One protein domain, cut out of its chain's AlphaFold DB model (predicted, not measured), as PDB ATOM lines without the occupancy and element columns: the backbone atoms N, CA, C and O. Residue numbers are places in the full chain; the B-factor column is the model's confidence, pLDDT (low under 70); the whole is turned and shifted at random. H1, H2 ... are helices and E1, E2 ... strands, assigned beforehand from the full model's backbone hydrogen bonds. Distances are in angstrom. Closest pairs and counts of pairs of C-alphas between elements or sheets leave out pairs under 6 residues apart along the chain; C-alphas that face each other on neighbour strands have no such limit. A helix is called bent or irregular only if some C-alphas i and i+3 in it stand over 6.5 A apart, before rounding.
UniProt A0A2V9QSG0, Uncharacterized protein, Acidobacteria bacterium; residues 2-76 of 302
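This is residues 2 to 76 of the 302 residues of an uncharacterized protein of Acidobacteria bacterium (UniProt A0A2V9QSG0). One long helix, H2, runs most of the length of a rod; along it, end to end, lie a small two-stranded ribbon, E1 and E2, near the first part of H2, and a shorter helix, H1, which packs on its later part. The link of residues 12 to 22 leads from the ribbon to the far end of H1, and the chain then folds back through H1 and E2. The printed part has 75 residues, with two named strands and two named helices in the order E1 H1 E2 H2; the sheet, E1 - E2, is antiparallel and the class is mostly helix. The whole is loose, with a radius of gyration of the C-alphas of 15.5 A and spans of 47 by 20 by 13 A.

Look first at the sheet: E1, residues 7 to 11, and E2, residues 40 to 44, are antiparallel at 160 degrees, with N 8 and O 43 2.8 A apart and N 41 and O 10 2.9 A apart, within hydrogen-bond range. From E2 go to H2, residues 45 to 73: their closest C-alphas, Ile 43 and Gly 51, are 5.2 A apart. H2 has a kink of 39 degrees near residue 52 and is irregular, with C-alphas 46 and 49 8.7 A apart. With residues 62 to 69 alone it touches H1, residues 23 to 36, at a shallow tilt of 24 degrees, opposite ways; the closest C-alphas, Ala 36 and Ala 62, are 5.0 A apart. Every O i to N i+4 pair is within hydrogen-bond range in H1, and 23 of 25 are in H2.

Find C-alpha 7 at (507.216, 536.949, 558.445), where E1 begins its 12.7 A; E2 measures 13.3 A. H1 starts at C-alpha 23, (506.176, 518.640, 592.379), and runs 19.9 A. H2 covers 40.1 A and ends at C-alpha 73, (518.256, 517.643, 589.514).

The C-alphas farthest apart, those of Gly 4 and Gly 75, are 49.8 A apart. The printed part has no cut; the link from E1 to H1 is long, and those from H1 to E2 and from E2 to H2 are tight. The mean pLDDT of the printed part is 90.5, with residues 2 to 3 under 70.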
ATOM      1  N   HIS A   2     502.804 544.611 563.684       51.19
ATOM      2  CA  HIS A   2     503.790 544.789 562.617       51.19
ATOM      3  C   HIS A   2     503.056 545.236 561.352       51.19
ATOM      4  O   HIS A   2     502.029 544.661 560.990       51.19
ATOM      5  N   GLU A   3     503.548 546.301 560.732       56.19
ATOM      6  CA  GLU A   3     503.067 546.836 559.464       56.19
ATOM      7  C   GLU A   3     503.246 545.782 558.368       56.19
ATOM      8  O   GLU A   3     504.357 545.616 557.881       56.19
ATOM      9  N   GLY A   4     502.185 545.029 558.047       76.12
ATOM     10  CA  GLY A   4     501.918 544.353 556.762       76.12
ATOM     11  C   GLY A   4     503.005 543.496 556.088       76.12
ATOM     12  O   GLY A   4     502.782 543.041 554.971       76.12
ATOM     13  N   SER A   5     504.162 543.285 556.707       80.75
ATOM     14  CA  SER A   5     505.328 542.643 556.109       80.75
ATOM     15  C   SER A   5     505.289 541.137 556.357       80.75
ATOM     16  O   SER A   5     504.886 540.693 557.440       80.75
ATOM     17  N   PRO A   6     505.677 540.324 555.364       91.31
ATOM     18  CA  PRO A   6     505.684 538.880 555.513       91.31
ATOM     19  C   PRO A   6     506.756 538.442 556.521       91.31
ATOM     20  O   PRO A   6     507.881 538.942 556.541       91.31
ATOM     21  N   ASN A   7     506.370 537.519 557.402       92.69
ATOM     22  CA  ASN A   7     507.216 536.949 558.445       92.69
ATOM     23  C   ASN A   7     507.007 535.433 558.489       92.69
ATOM     24  O   ASN A   7     505.868 534.961 558.425       92.69
ATOM     25  N   TYR A   8     508.082 534.680 558.696       92.06
ATOM     26  CA  TYR A   8     508.002 533.304 559.164       92.06
ATOM     27  C   TYR A   8     507.684 533.286 560.659       92.06
ATOM     28  O   TYR A   8     508.161 534.120 561.432       92.06
ATOM     29  N   VAL A   9     506.874 532.316 561.070       92.25
ATOM     30  CA  VAL A   9     506.500 532.114 562.469       92.25
ATOM     31  C   VAL A   9     507.053 530.776 562.926       92.25
ATOM     32  O   VAL A   9     506.658 529.740 562.395       92.25
ATOM     33  N   LEU A  10     507.932 530.798 563.928       89.00
ATOM     34  CA  LEU A  10     508.397 529.586 564.593       89.00
ATOM     35  C   LEU A  10     507.750 529.476 565.972       89.00
ATOM     36  O   LEU A  10     507.949 530.340 566.826       89.00
ATOM     37  N   GLU A  11     506.980 528.411 566.177       91.38
ATOM     38  CA  GLU A  11     506.387 528.058 567.468       91.38
ATOM     39  C   GLU A  11     507.153 526.874 568.050       91.38
ATOM     40  O   GLU A  11     507.309 525.839 567.398       91.38
ATOM     41  N   LEU A  12     507.675 527.052 569.260       85.75
ATOM     42  CA  LEU A  12     508.481 526.046 569.940       85.75
ATOM     43  C   LEU A  12     507.657 525.404 571.051       85.75
ATOM     44  O   LEU A  12     507.013 526.097 571.833       85.75
ATOM     45  N   ASN A  13     507.681 524.072 571.081       87.19
ATOM     46  CA  ASN A  13     507.124 523.273 572.163       87.19
ATOM     47  C   ASN A  13     508.220 522.334 572.665       87.19
ATOM     48  O   ASN A  13     508.635 521.412 571.958       87.19
ATOM     49  N   GLU A  14     508.700 522.583 573.870       88.25
ATOM     50  CA  GLU A  14     509.791 521.851 574.492       88.25
ATOM     51  C   GLU A  14     509.296 520.847 575.536       88.25
ATOM     52  O   GLU A  14     508.298 521.042 576.228       88.25
ATOM     53  N   SER A  15     510.030 519.744 575.673       92.19
ATOM     54  CA  SER A  15     509.887 518.837 576.807       92.19
ATOM     55  C   SER A  15     511.261 518.343 577.239       92.19
ATOM     56  O   SER A  15     512.136 518.093 576.409       92.19
ATOM     57  N   ILE A  16     511.465 518.239 578.552       92.50
ATOM     58  CA  ILE A  16     512.709 517.750 579.149       92.50
ATOM     59  C   ILE A  16     512.353 516.703 580.191       92.50
ATOM     60  O   ILE A  16     511.452 516.892 581.004       92.50
ATOM     61  N   SER A  17     513.074 515.587 580.152       91.44
ATOM     62  CA  SER A  17     512.957 514.515 581.138       91.44
ATOM     63  C   SER A  17     514.089 514.623 582.156       91.44
ATOM     64  O   SER A  17     515.236 514.865 581.789       91.44
ATOM     65  N   HIS A  18     513.770 514.425 583.433       92.62
ATOM     66  CA  HIS A  18     514.714 514.443 584.550       92.62
ATOM     67  C   HIS A  18     514.345 513.351 585.566       92.62
ATOM     68  O   HIS A  18     513.252 512.783 585.506       92.62
ATOM     69  N   ALA A  19     515.235 513.059 586.521       92.44
ATOM     70  CA  ALA A  19     514.927 512.135 587.615       92.44
ATOM     71  C   ALA A  19     513.708 512.609 588.444       92.44
ATOM     72  O   ALA A  19     513.513 513.819 588.584       92.44
ATOM     73  N   PRO A  20     512.890 511.705 589.022       94.06
ATOM     74  CA  PRO A  20     511.738 512.095 589.837       94.06
ATOM     75  C   PRO A  20     512.125 513.061 590.967       94.06
ATOM     76  O   PRO A  20     513.075 512.809 591.705       94.06
ATOM     77  N   ASN A  21     511.378 514.155 591.118       94.19
ATOM     78  CA  ASN A  21     511.591 515.157 592.161       94.19
ATOM     79  C   ASN A  21     510.244 515.668 592.717       94.19
ATOM     80  O   ASN A  21     509.194 515.356 592.147       94.19
ATOM     81  N   PRO A  22     510.243 516.400 593.849       96.69
ATOM     82  CA  PRO A  22     509.023 516.997 594.385       96.69
ATOM     83  C   PRO A  22     508.329 517.898 593.358       96.69
ATOM     84  O   PRO A  22     508.987 518.611 592.600       96.69
ATOM     85  N   ILE A  23     506.994 517.906 593.361       94.69
ATOM     86  CA  ILE A  23     506.176 518.640 592.379       94.69
ATOM     87  C   ILE A  23     506.541 520.130 592.352       94.69
ATOM     88  O   ILE A  23     506.519 520.761 591.299       94.69
ATOM     89  N   GLU A  24     506.899 520.697 593.499       96.44
ATOM     90  CA  GLU A  24     507.319 522.089 593.649       96.44
ATOM     91  C   GLU A  24     508.610 522.377 592.870       96.44
ATOM     92  O   GLU A  24     508.711 523.406 592.203       96.44
ATOM     93  N   VAL A  25     509.567 521.444 592.900       93.94
ATOM     94  CA  VAL A  25     510.831 521.537 592.155       93.94
ATOM     95  C   VAL A  25     510.571 521.402 590.657       93.94
ATOM     96  O   VAL A  25     511.086 522.202 589.879       93.94
ATOM     97  N   SER A  26     509.717 520.455 590.251       93.69
ATOM     98  CA  SER A  26     509.309 520.295 588.850       93.69
ATOM     99  C   SER A  26     508.629 521.558 588.304       93.69
ATOM    100  O   SER A  26     509.001 522.036 587.237       93.69
ATOM    101  N   LYS A  27     507.711 522.172 589.066       94.44
ATOM    102  CA  LYS A  27     507.056 523.438 588.685       94.44
ATOM    103  C   LYS A  27     508.044 524.593 588.546       94.44
ATOM    104  O   LYS A  27     507.931 525.371 587.601       94.44
ATOM    105  N   GLN A  28     509.004 524.712 589.467       93.25
ATOM    106  CA  GLN A  28     510.053 525.727 589.364       93.25
ATOM    107  C   GLN A  28     510.922 525.501 588.122       93.25
ATOM    108  O   GLN A  28     511.233 526.456 587.418       93.25
ATOM    109  N   PHE A  29     511.263 524.248 587.818       93.62
ATOM    110  CA  PHE A  29     512.017 523.919 586.614       93.62
ATOM    111  C   PHE A  29     511.236 524.247 585.336       93.62
ATOM    112  O   PHE A  29     511.789 524.877 584.440       93.62
ATOM    113  N   SER A  30     509.942 523.914 585.266       92.69
ATOM    114  CA  SER A  30     509.094 524.310 584.133       92.69
ATOM    115  C   SER A  30     509.047 525.827 583.954       92.69
ATOM    116  O   SER A  30     509.131 526.310 582.831       92.69
ATOM    117  N   HIS A  31     508.986 526.588 585.050       91.62
ATOM    118  CA  HIS A  31     509.076 528.046 584.984       91.62
ATOM    119  C   HIS A  31     510.433 528.518 584.441       91.62
ATOM    120  O   HIS A  31     510.484 529.434 583.624       91.62
ATOM    121  N   ASP A  32     511.535 527.889 584.849       91.12
ATOM    122  CA  ASP A  32     512.867 528.231 584.345       91.12
ATOM    123  C   ASP A  32     513.037 527.875 582.855       91.12
ATOM    124  O   ASP A  32     513.725 528.599 582.134       91.12
ATOM    125  N   MET A  33     512.382 526.808 582.380       91.75
ATOM    126  CA  MET A  33     512.295 526.469 580.955       91.75
ATOM    127  C   MET A  33     511.501 527.516 580.167       91.75
ATOM    128  O   MET A  33     512.012 528.025 579.172       91.75
ATOM    129  N   ASP A  34     510.312 527.886 580.656       89.50
ATOM    130  CA  ASP A  34     509.445 528.917 580.063       89.50
ATOM    131  C   ASP A  34     510.153 530.274 579.946       89.50
ATOM    132  O   ASP A  34     509.867 531.058 579.043       89.50
ATOM    133  N   LEU A  35     511.054 530.575 580.886       87.31
ATOM    134  CA  LEU A  35     511.887 531.767 580.812       87.31
ATOM    135  C   LEU A  35     512.936 531.624 579.710       87.31
ATOM    136  O   LEU A  35     513.094 532.547 578.924       87.31
ATOM    137  N   ALA A  36     513.646 530.496 579.639       90.12
ATOM    138  CA  ALA A  36     514.757 530.309 578.709       90.12
ATOM    139  C   ALA A  36     514.328 530.206 577.235       90.12
ATOM    140  O   ALA A  36     515.049 530.695 576.363       90.12
ATOM    141  N   PHE A  37     513.189 529.571 576.947       89.00
ATOM    142  CA  PHE A  37     512.720 529.343 575.581       89.00
ATOM    143  C   PHE A  37     511.697 530.395 575.128       89.00
ATOM    144  O   PHE A  37     510.686 530.620 575.795       89.00
ATOM    145  N   PRO A  38     511.877 531.016 573.948       85.75
ATOM    146  CA  PRO A  38     510.815 531.813 573.353       85.75
ATOM    147  C   PRO A  38     509.705 530.892 572.827       85.75
ATOM    148  O   PRO A  38     509.930 530.092 571.921       85.75
ATOM    149  N   LYS A  39     508.473 531.055 573.319       87.00
ATOM    150  CA  LYS A  39     507.310 530.280 572.828       87.00
ATOM    151  C   LYS A  39     507.020 530.518 571.346       87.00
ATOM    152  O   LYS A  39     506.522 529.643 570.641       87.00
ATOM    153  N   LYS A  40     507.311 531.733 570.879       88.94
ATOM    154  CA  LYS A  40     507.051 532.178 569.514       88.94
ATOM    155  C   LYS A  40     508.124 533.153 569.064       88.94
ATOM    156  O   LYS A  40     508.427 534.106 569.780       88.94
ATOM    157  N   MET A  41     508.654 532.940 567.867       88.50
ATOM    158  CA  MET A  41     509.569 533.861 567.198       88.50
ATOM    159  C   MET A  41     509.008 534.259 565.840       88.50
ATOM    160  O   MET A  41     508.416 533.443 565.132       88.50
ATOM    161  N   LEU A  42     509.195 535.531 565.505       89.88
ATOM    162  CA  LEU A  42     508.873 536.094 564.203       89.88
ATOM    163  C   LEU A  42     510.189 536.372 563.485       89.88
ATOM    164  O   LEU A  42     511.041 537.070 564.030       89.88
ATOM    165  N   ILE A  43     510.347 535.806 562.294       91.12
ATOM    166  CA  ILE A  43     511.526 535.997 561.452       91.12
ATOM    167  C   ILE A  43     511.071 536.747 560.197       91.12
ATOM    168  O   ILE A  43     510.284 536.189 559.428       91.12
ATOM    169  N   PRO A  44     511.517 537.995 559.977       90.50
ATOM    170  CA  PRO A  44     511.191 538.732 558.761       90.50
ATOM    171  C   PRO A  44     511.674 537.982 557.519       90.50
ATOM    172  O   PRO A  44     512.812 537.524 557.485       90.50
ATOM    173  N   GLU A  45     510.843 537.888 556.477       91.75
ATOM    174  CA  GLU A  45     511.240 537.218 555.225       91.75
ATOM    175  C   GLU A  45     512.451 537.908 554.572       91.75
ATOM    176  O   GLU A  45     513.321 537.257 554.004       91.75
ATOM    177  N   CYS A  46     512.559 539.233 554.720       92.50
ATOM    178  CA  CYS A  46     513.684 540.012 554.201       92.50
ATOM    179  C   CYS A  46     515.015 539.786 554.940       92.50
ATOM    180  O   CYS A  46     516.041 540.259 554.454       92.50
ATOM    181  N   ASP A  47     515.005 539.094 556.082       89.62
ATOM    182  CA  ASP A  47     516.191 538.812 556.898       89.62
ATOM    183  C   ASP A  47     516.179 537.366 557.429       89.62
ATOM    184  O   ASP A  47     516.519 537.079 558.580       89.62
ATOM    185  N   GLU A  48     515.731 536.429 556.583       91.00
ATOM    186  CA  GLU A  48     515.512 535.034 556.975       91.00
ATOM    187  C   GLU A  48     516.777 534.372 557.538       91.00
ATOM    188  O   GLU A  48     516.722 533.701 558.570       91.00
ATOM    189  N   LEU A  49     517.932 534.596 556.902       89.44
ATOM    190  CA  LEU A  49     519.190 533.950 557.269       89.44
ATOM    191  C   LEU A  49     519.653 534.411 558.652       89.44
ATOM    192  O   LEU A  49     519.945 533.568 559.502       89.44
ATOM    193  N   ALA A  50     519.656 535.723 558.910       87.19
ATOM    194  CA  ALA A  50     520.044 536.241 560.217       87.19
ATOM    195  C   ALA A  50     519.032 535.840 561.295       87.19
ATOM    196  O   ALA A  50     519.428 535.473 562.402       87.19
ATOM    197  N   GLY A  51     517.734 535.835 560.972       87.88
ATOM    198  CA  GLY A  51     516.691 535.372 561.882       87.88
ATOM    199  C   GLY A  51     516.864 533.906 562.285       87.88
ATOM    200  O   GLY A  51     516.828 533.589 563.475       87.88
ATOM    201  N   PHE A  52     517.134 533.008 561.333       88.38
ATOM    202  CA  PHE A  52     517.398 531.598 561.635       88.38
ATOM    203  C   PHE A  52     518.706 531.389 562.404       88.38
ATOM    204  O   PHE A  52     518.738 530.576 563.333       88.38
ATOM    205  N   GLU A  53     519.777 532.110 562.067       87.50
ATOM    206  CA  GLU A  53     521.039 532.056 562.816       87.50
ATOM    207  C   GLU A  53     520.857 532.526 564.263       87.50
ATOM    208  O   GLU A  53     521.323 531.863 565.198       87.50
ATOM    209  N   PHE A  54     520.109 533.613 564.457       86.56
ATOM    210  CA  PHE A  54     519.749 534.124 565.773       86.56
ATOM    211  C   PHE A  54     518.953 533.102 566.579       86.56
ATOM    212  O   PHE A  54     519.330 532.739 567.696       86.56
ATOM    213  N   THR A  55     517.881 532.580 565.984       88.38
ATOM    214  CA  THR A  55     517.031 531.559 566.588       88.38
ATOM    215  C   THR A  55     517.826 530.310 566.964       88.38
ATOM    216  O   THR A  55     517.650 529.783 568.063       88.38
ATOM    217  N   ARG A  56     518.741 529.849 566.105       90.00
ATOM    218  CA  ARG A  56     519.622 528.713 566.400       90.00
ATOM    219  C   ARG A  56     520.479 528.973 567.637       90.00
ATOM    220  O   ARG A  56     520.591 528.085 568.484       90.00
ATOM    221  N   GLY A  57     521.091 530.153 567.734       87.38
ATOM    222  CA  GLY A  57     521.898 530.540 568.892       87.38
ATOM    223  C   GLY A  57     521.075 530.547 570.179       87.38
ATOM    224  O   GLY A  57     521.458 529.921 571.168       87.38
ATOM    225  N   LEU A  58     519.893 531.163 570.131       88.50
ATOM    226  CA  LEU A  58     518.979 531.243 571.268       88.50
ATOM    227  C   LEU A  58     518.503 529.860 571.735       88.50
ATOM    228  O   LEU A  58     518.595 529.554 572.923       88.50
ATOM    229  N   ILE A  59     518.068 528.995 570.812       90.69
ATOM    230  CA  ILE A  59     517.666 527.616 571.129       90.69
ATOM    231  C   ILE A  59     518.846 526.845 571.725       90.69
ATOM    232  O   ILE A  59     518.696 526.198 572.757       90.69
ATOM    233  N   GLY A  60     520.039 526.939 571.130       92.06
ATOM    234  CA  GLY A  60     521.227 526.247 571.634       92.06
ATOM    235  C   GLY A  60     521.632 526.685 573.045       92.06
ATOM    236  O   GLY A  60     522.118 525.870 573.837       92.06
ATOM    237  N   LEU A  61     521.434 527.959 573.381       92.19
ATOM    238  CA  LEU A  61     521.670 528.499 574.717       92.19
ATOM    239  C   LEU A  61     520.612 528.009 575.715       92.19
ATOM    240  O   LEU A  61     520.967 527.459 576.760       92.19
ATOM    241  N   ALA A  62     519.330 528.127 575.361       92.12
ATOM    242  CA  ALA A  62     518.208 527.679 576.185       92.12
ATOM    243  C   ALA A  62     518.254 526.166 576.459       92.12
ATOM    244  O   ALA A  62     518.075 525.734 577.600       92.12
ATOM    245  N   SER A  63     518.586 525.349 575.453       94.81
ATOM    246  CA  SER A  63     518.738 523.899 575.610       94.81
ATOM    247  C   SER A  63     519.859 523.535 576.578       94.81
ATOM    248  O   SER A  63     519.647 522.706 577.454       94.81
ATOM    249  N   ARG A  64     521.045 524.151 576.474       96.50
ATOM    250  CA  ARG A  64     522.150 523.856 577.405       96.50
ATOM    251  C   ARG A  64     521.835 524.308 578.827       96.50
ATOM    252  O   ARG A  64     522.126 523.569 579.759       96.50
ATOM    253  N   TYR A  65     521.216 525.476 578.987       96.31
ATOM    254  CA  TYR A  65     520.780 525.970 580.294       96.31
ATOM    255  C   TYR A  65     519.793 524.998 580.954       96.31
ATOM    256  O   TYR A  65     520.008 524.527 582.064       96.31
ATOM    257  N   THR A  66     518.735 524.620 580.242       96.00
ATOM    258  CA  THR A  66     517.693 523.745 580.794       96.00
ATOM    259  C   THR A  66     518.161 522.303 581.002       96.00
ATOM    260  O   THR A  66     517.809 521.688 582.010       96.00
ATOM    261  N   LEU A  67     519.013 521.770 580.116       97.50
ATOM    262  CA  LEU A  67     519.680 520.483 580.333       97.50
ATOM    263  C   LEU A  67     520.614 520.524 581.546       97.50
ATOM    264  O   LEU A  67     520.672 519.545 582.283       97.50
ATOM    265  N   GLY A  68     521.302 521.645 581.790       97.88
ATOM    266  CA  GLY A  68     522.145 521.830 582.972       97.88
ATOM    267  C   GLY A  68     521.346 521.667 584.264       97.88
ATOM    268  O   GLY A  68     521.715 520.863 585.122       97.88
ATOM    269  N   ILE A  69     520.185 522.326 584.353       96.69
ATOM    270  CA  ILE A  69     519.258 522.161 585.483       96.69
ATOM    271  C   ILE A  69     518.802 520.699 585.607       96.69
ATOM    272  O   ILE A  69     518.848 520.136 586.700       96.69
ATOM    273  N   ALA A  70     518.403 520.053 584.506       97.19
ATOM    274  CA  ALA A  70     517.963 518.657 584.524       97.19
ATOM    275  C   ALA A  70     519.064 517.690 585.008       97.19
ATOM    276  O   ALA A  70     518.779 516.778 585.791       97.19
ATOM    277  N   CYS A  71     520.319 517.906 584.599       97.75
ATOM    278  CA  CYS A  71     521.484 517.173 585.100       97.75
ATOM    279  C   CYS A  71     521.685 517.395 586.604       97.75
ATOM    280  O   CYS A  71     521.848 516.426 587.346       97.75
ATOM    281  N   GLY A  72     521.594 518.646 587.070       96.50
ATOM    282  CA  GLY A  72     521.715 518.988 588.488       96.50
ATOM    283  C   GLY A  72     520.639 518.312 589.342       96.50
ATOM    284  O   GLY A  72     520.949 517.686 590.355       96.50
ATOM    285  N   LEU A  73     519.384 518.343 588.883       95.50
ATOM    286  CA  LEU A  73     518.256 517.643 589.514       95.50
ATOM    287  C   LEU A  73     518.420 516.120 589.511       95.50
ATOM    288  O   LEU A  73     517.912 515.445 590.404       95.50
ATOM    289  N   SER A  74     519.136 515.581 588.525       96.38
ATOM    290  CA  SER A  74     519.421 514.148 588.405       96.38
ATOM    291  C   SER A  74     520.679 513.716 589.171       96.38
ATOM    292  O   SER A  74     521.066 512.552 589.097       96.38
ATOM    293  N   GLY A  75     521.309 514.625 589.924       95.44
ATOM    294  CA  GLY A  75     522.475 514.322 590.751       95.44
ATOM    295  C   GLY A  75     523.796 514.236 589.984       95.44
ATOM    296  O   GLY A  75     524.746 513.650 590.502       95.44
ATOM    297  N   ASP A  76     523.878 514.821 588.784       97.50
ATOM    298  CA  ASP A  76     525.121 514.943 588.014       97.50
ATOM    299  C   ASP A  76     525.628 516.399 588.011       97.50
ATOM    300  O   ASP A  76     525.392 517.153 587.061       97.50
TER     301      ASP A  76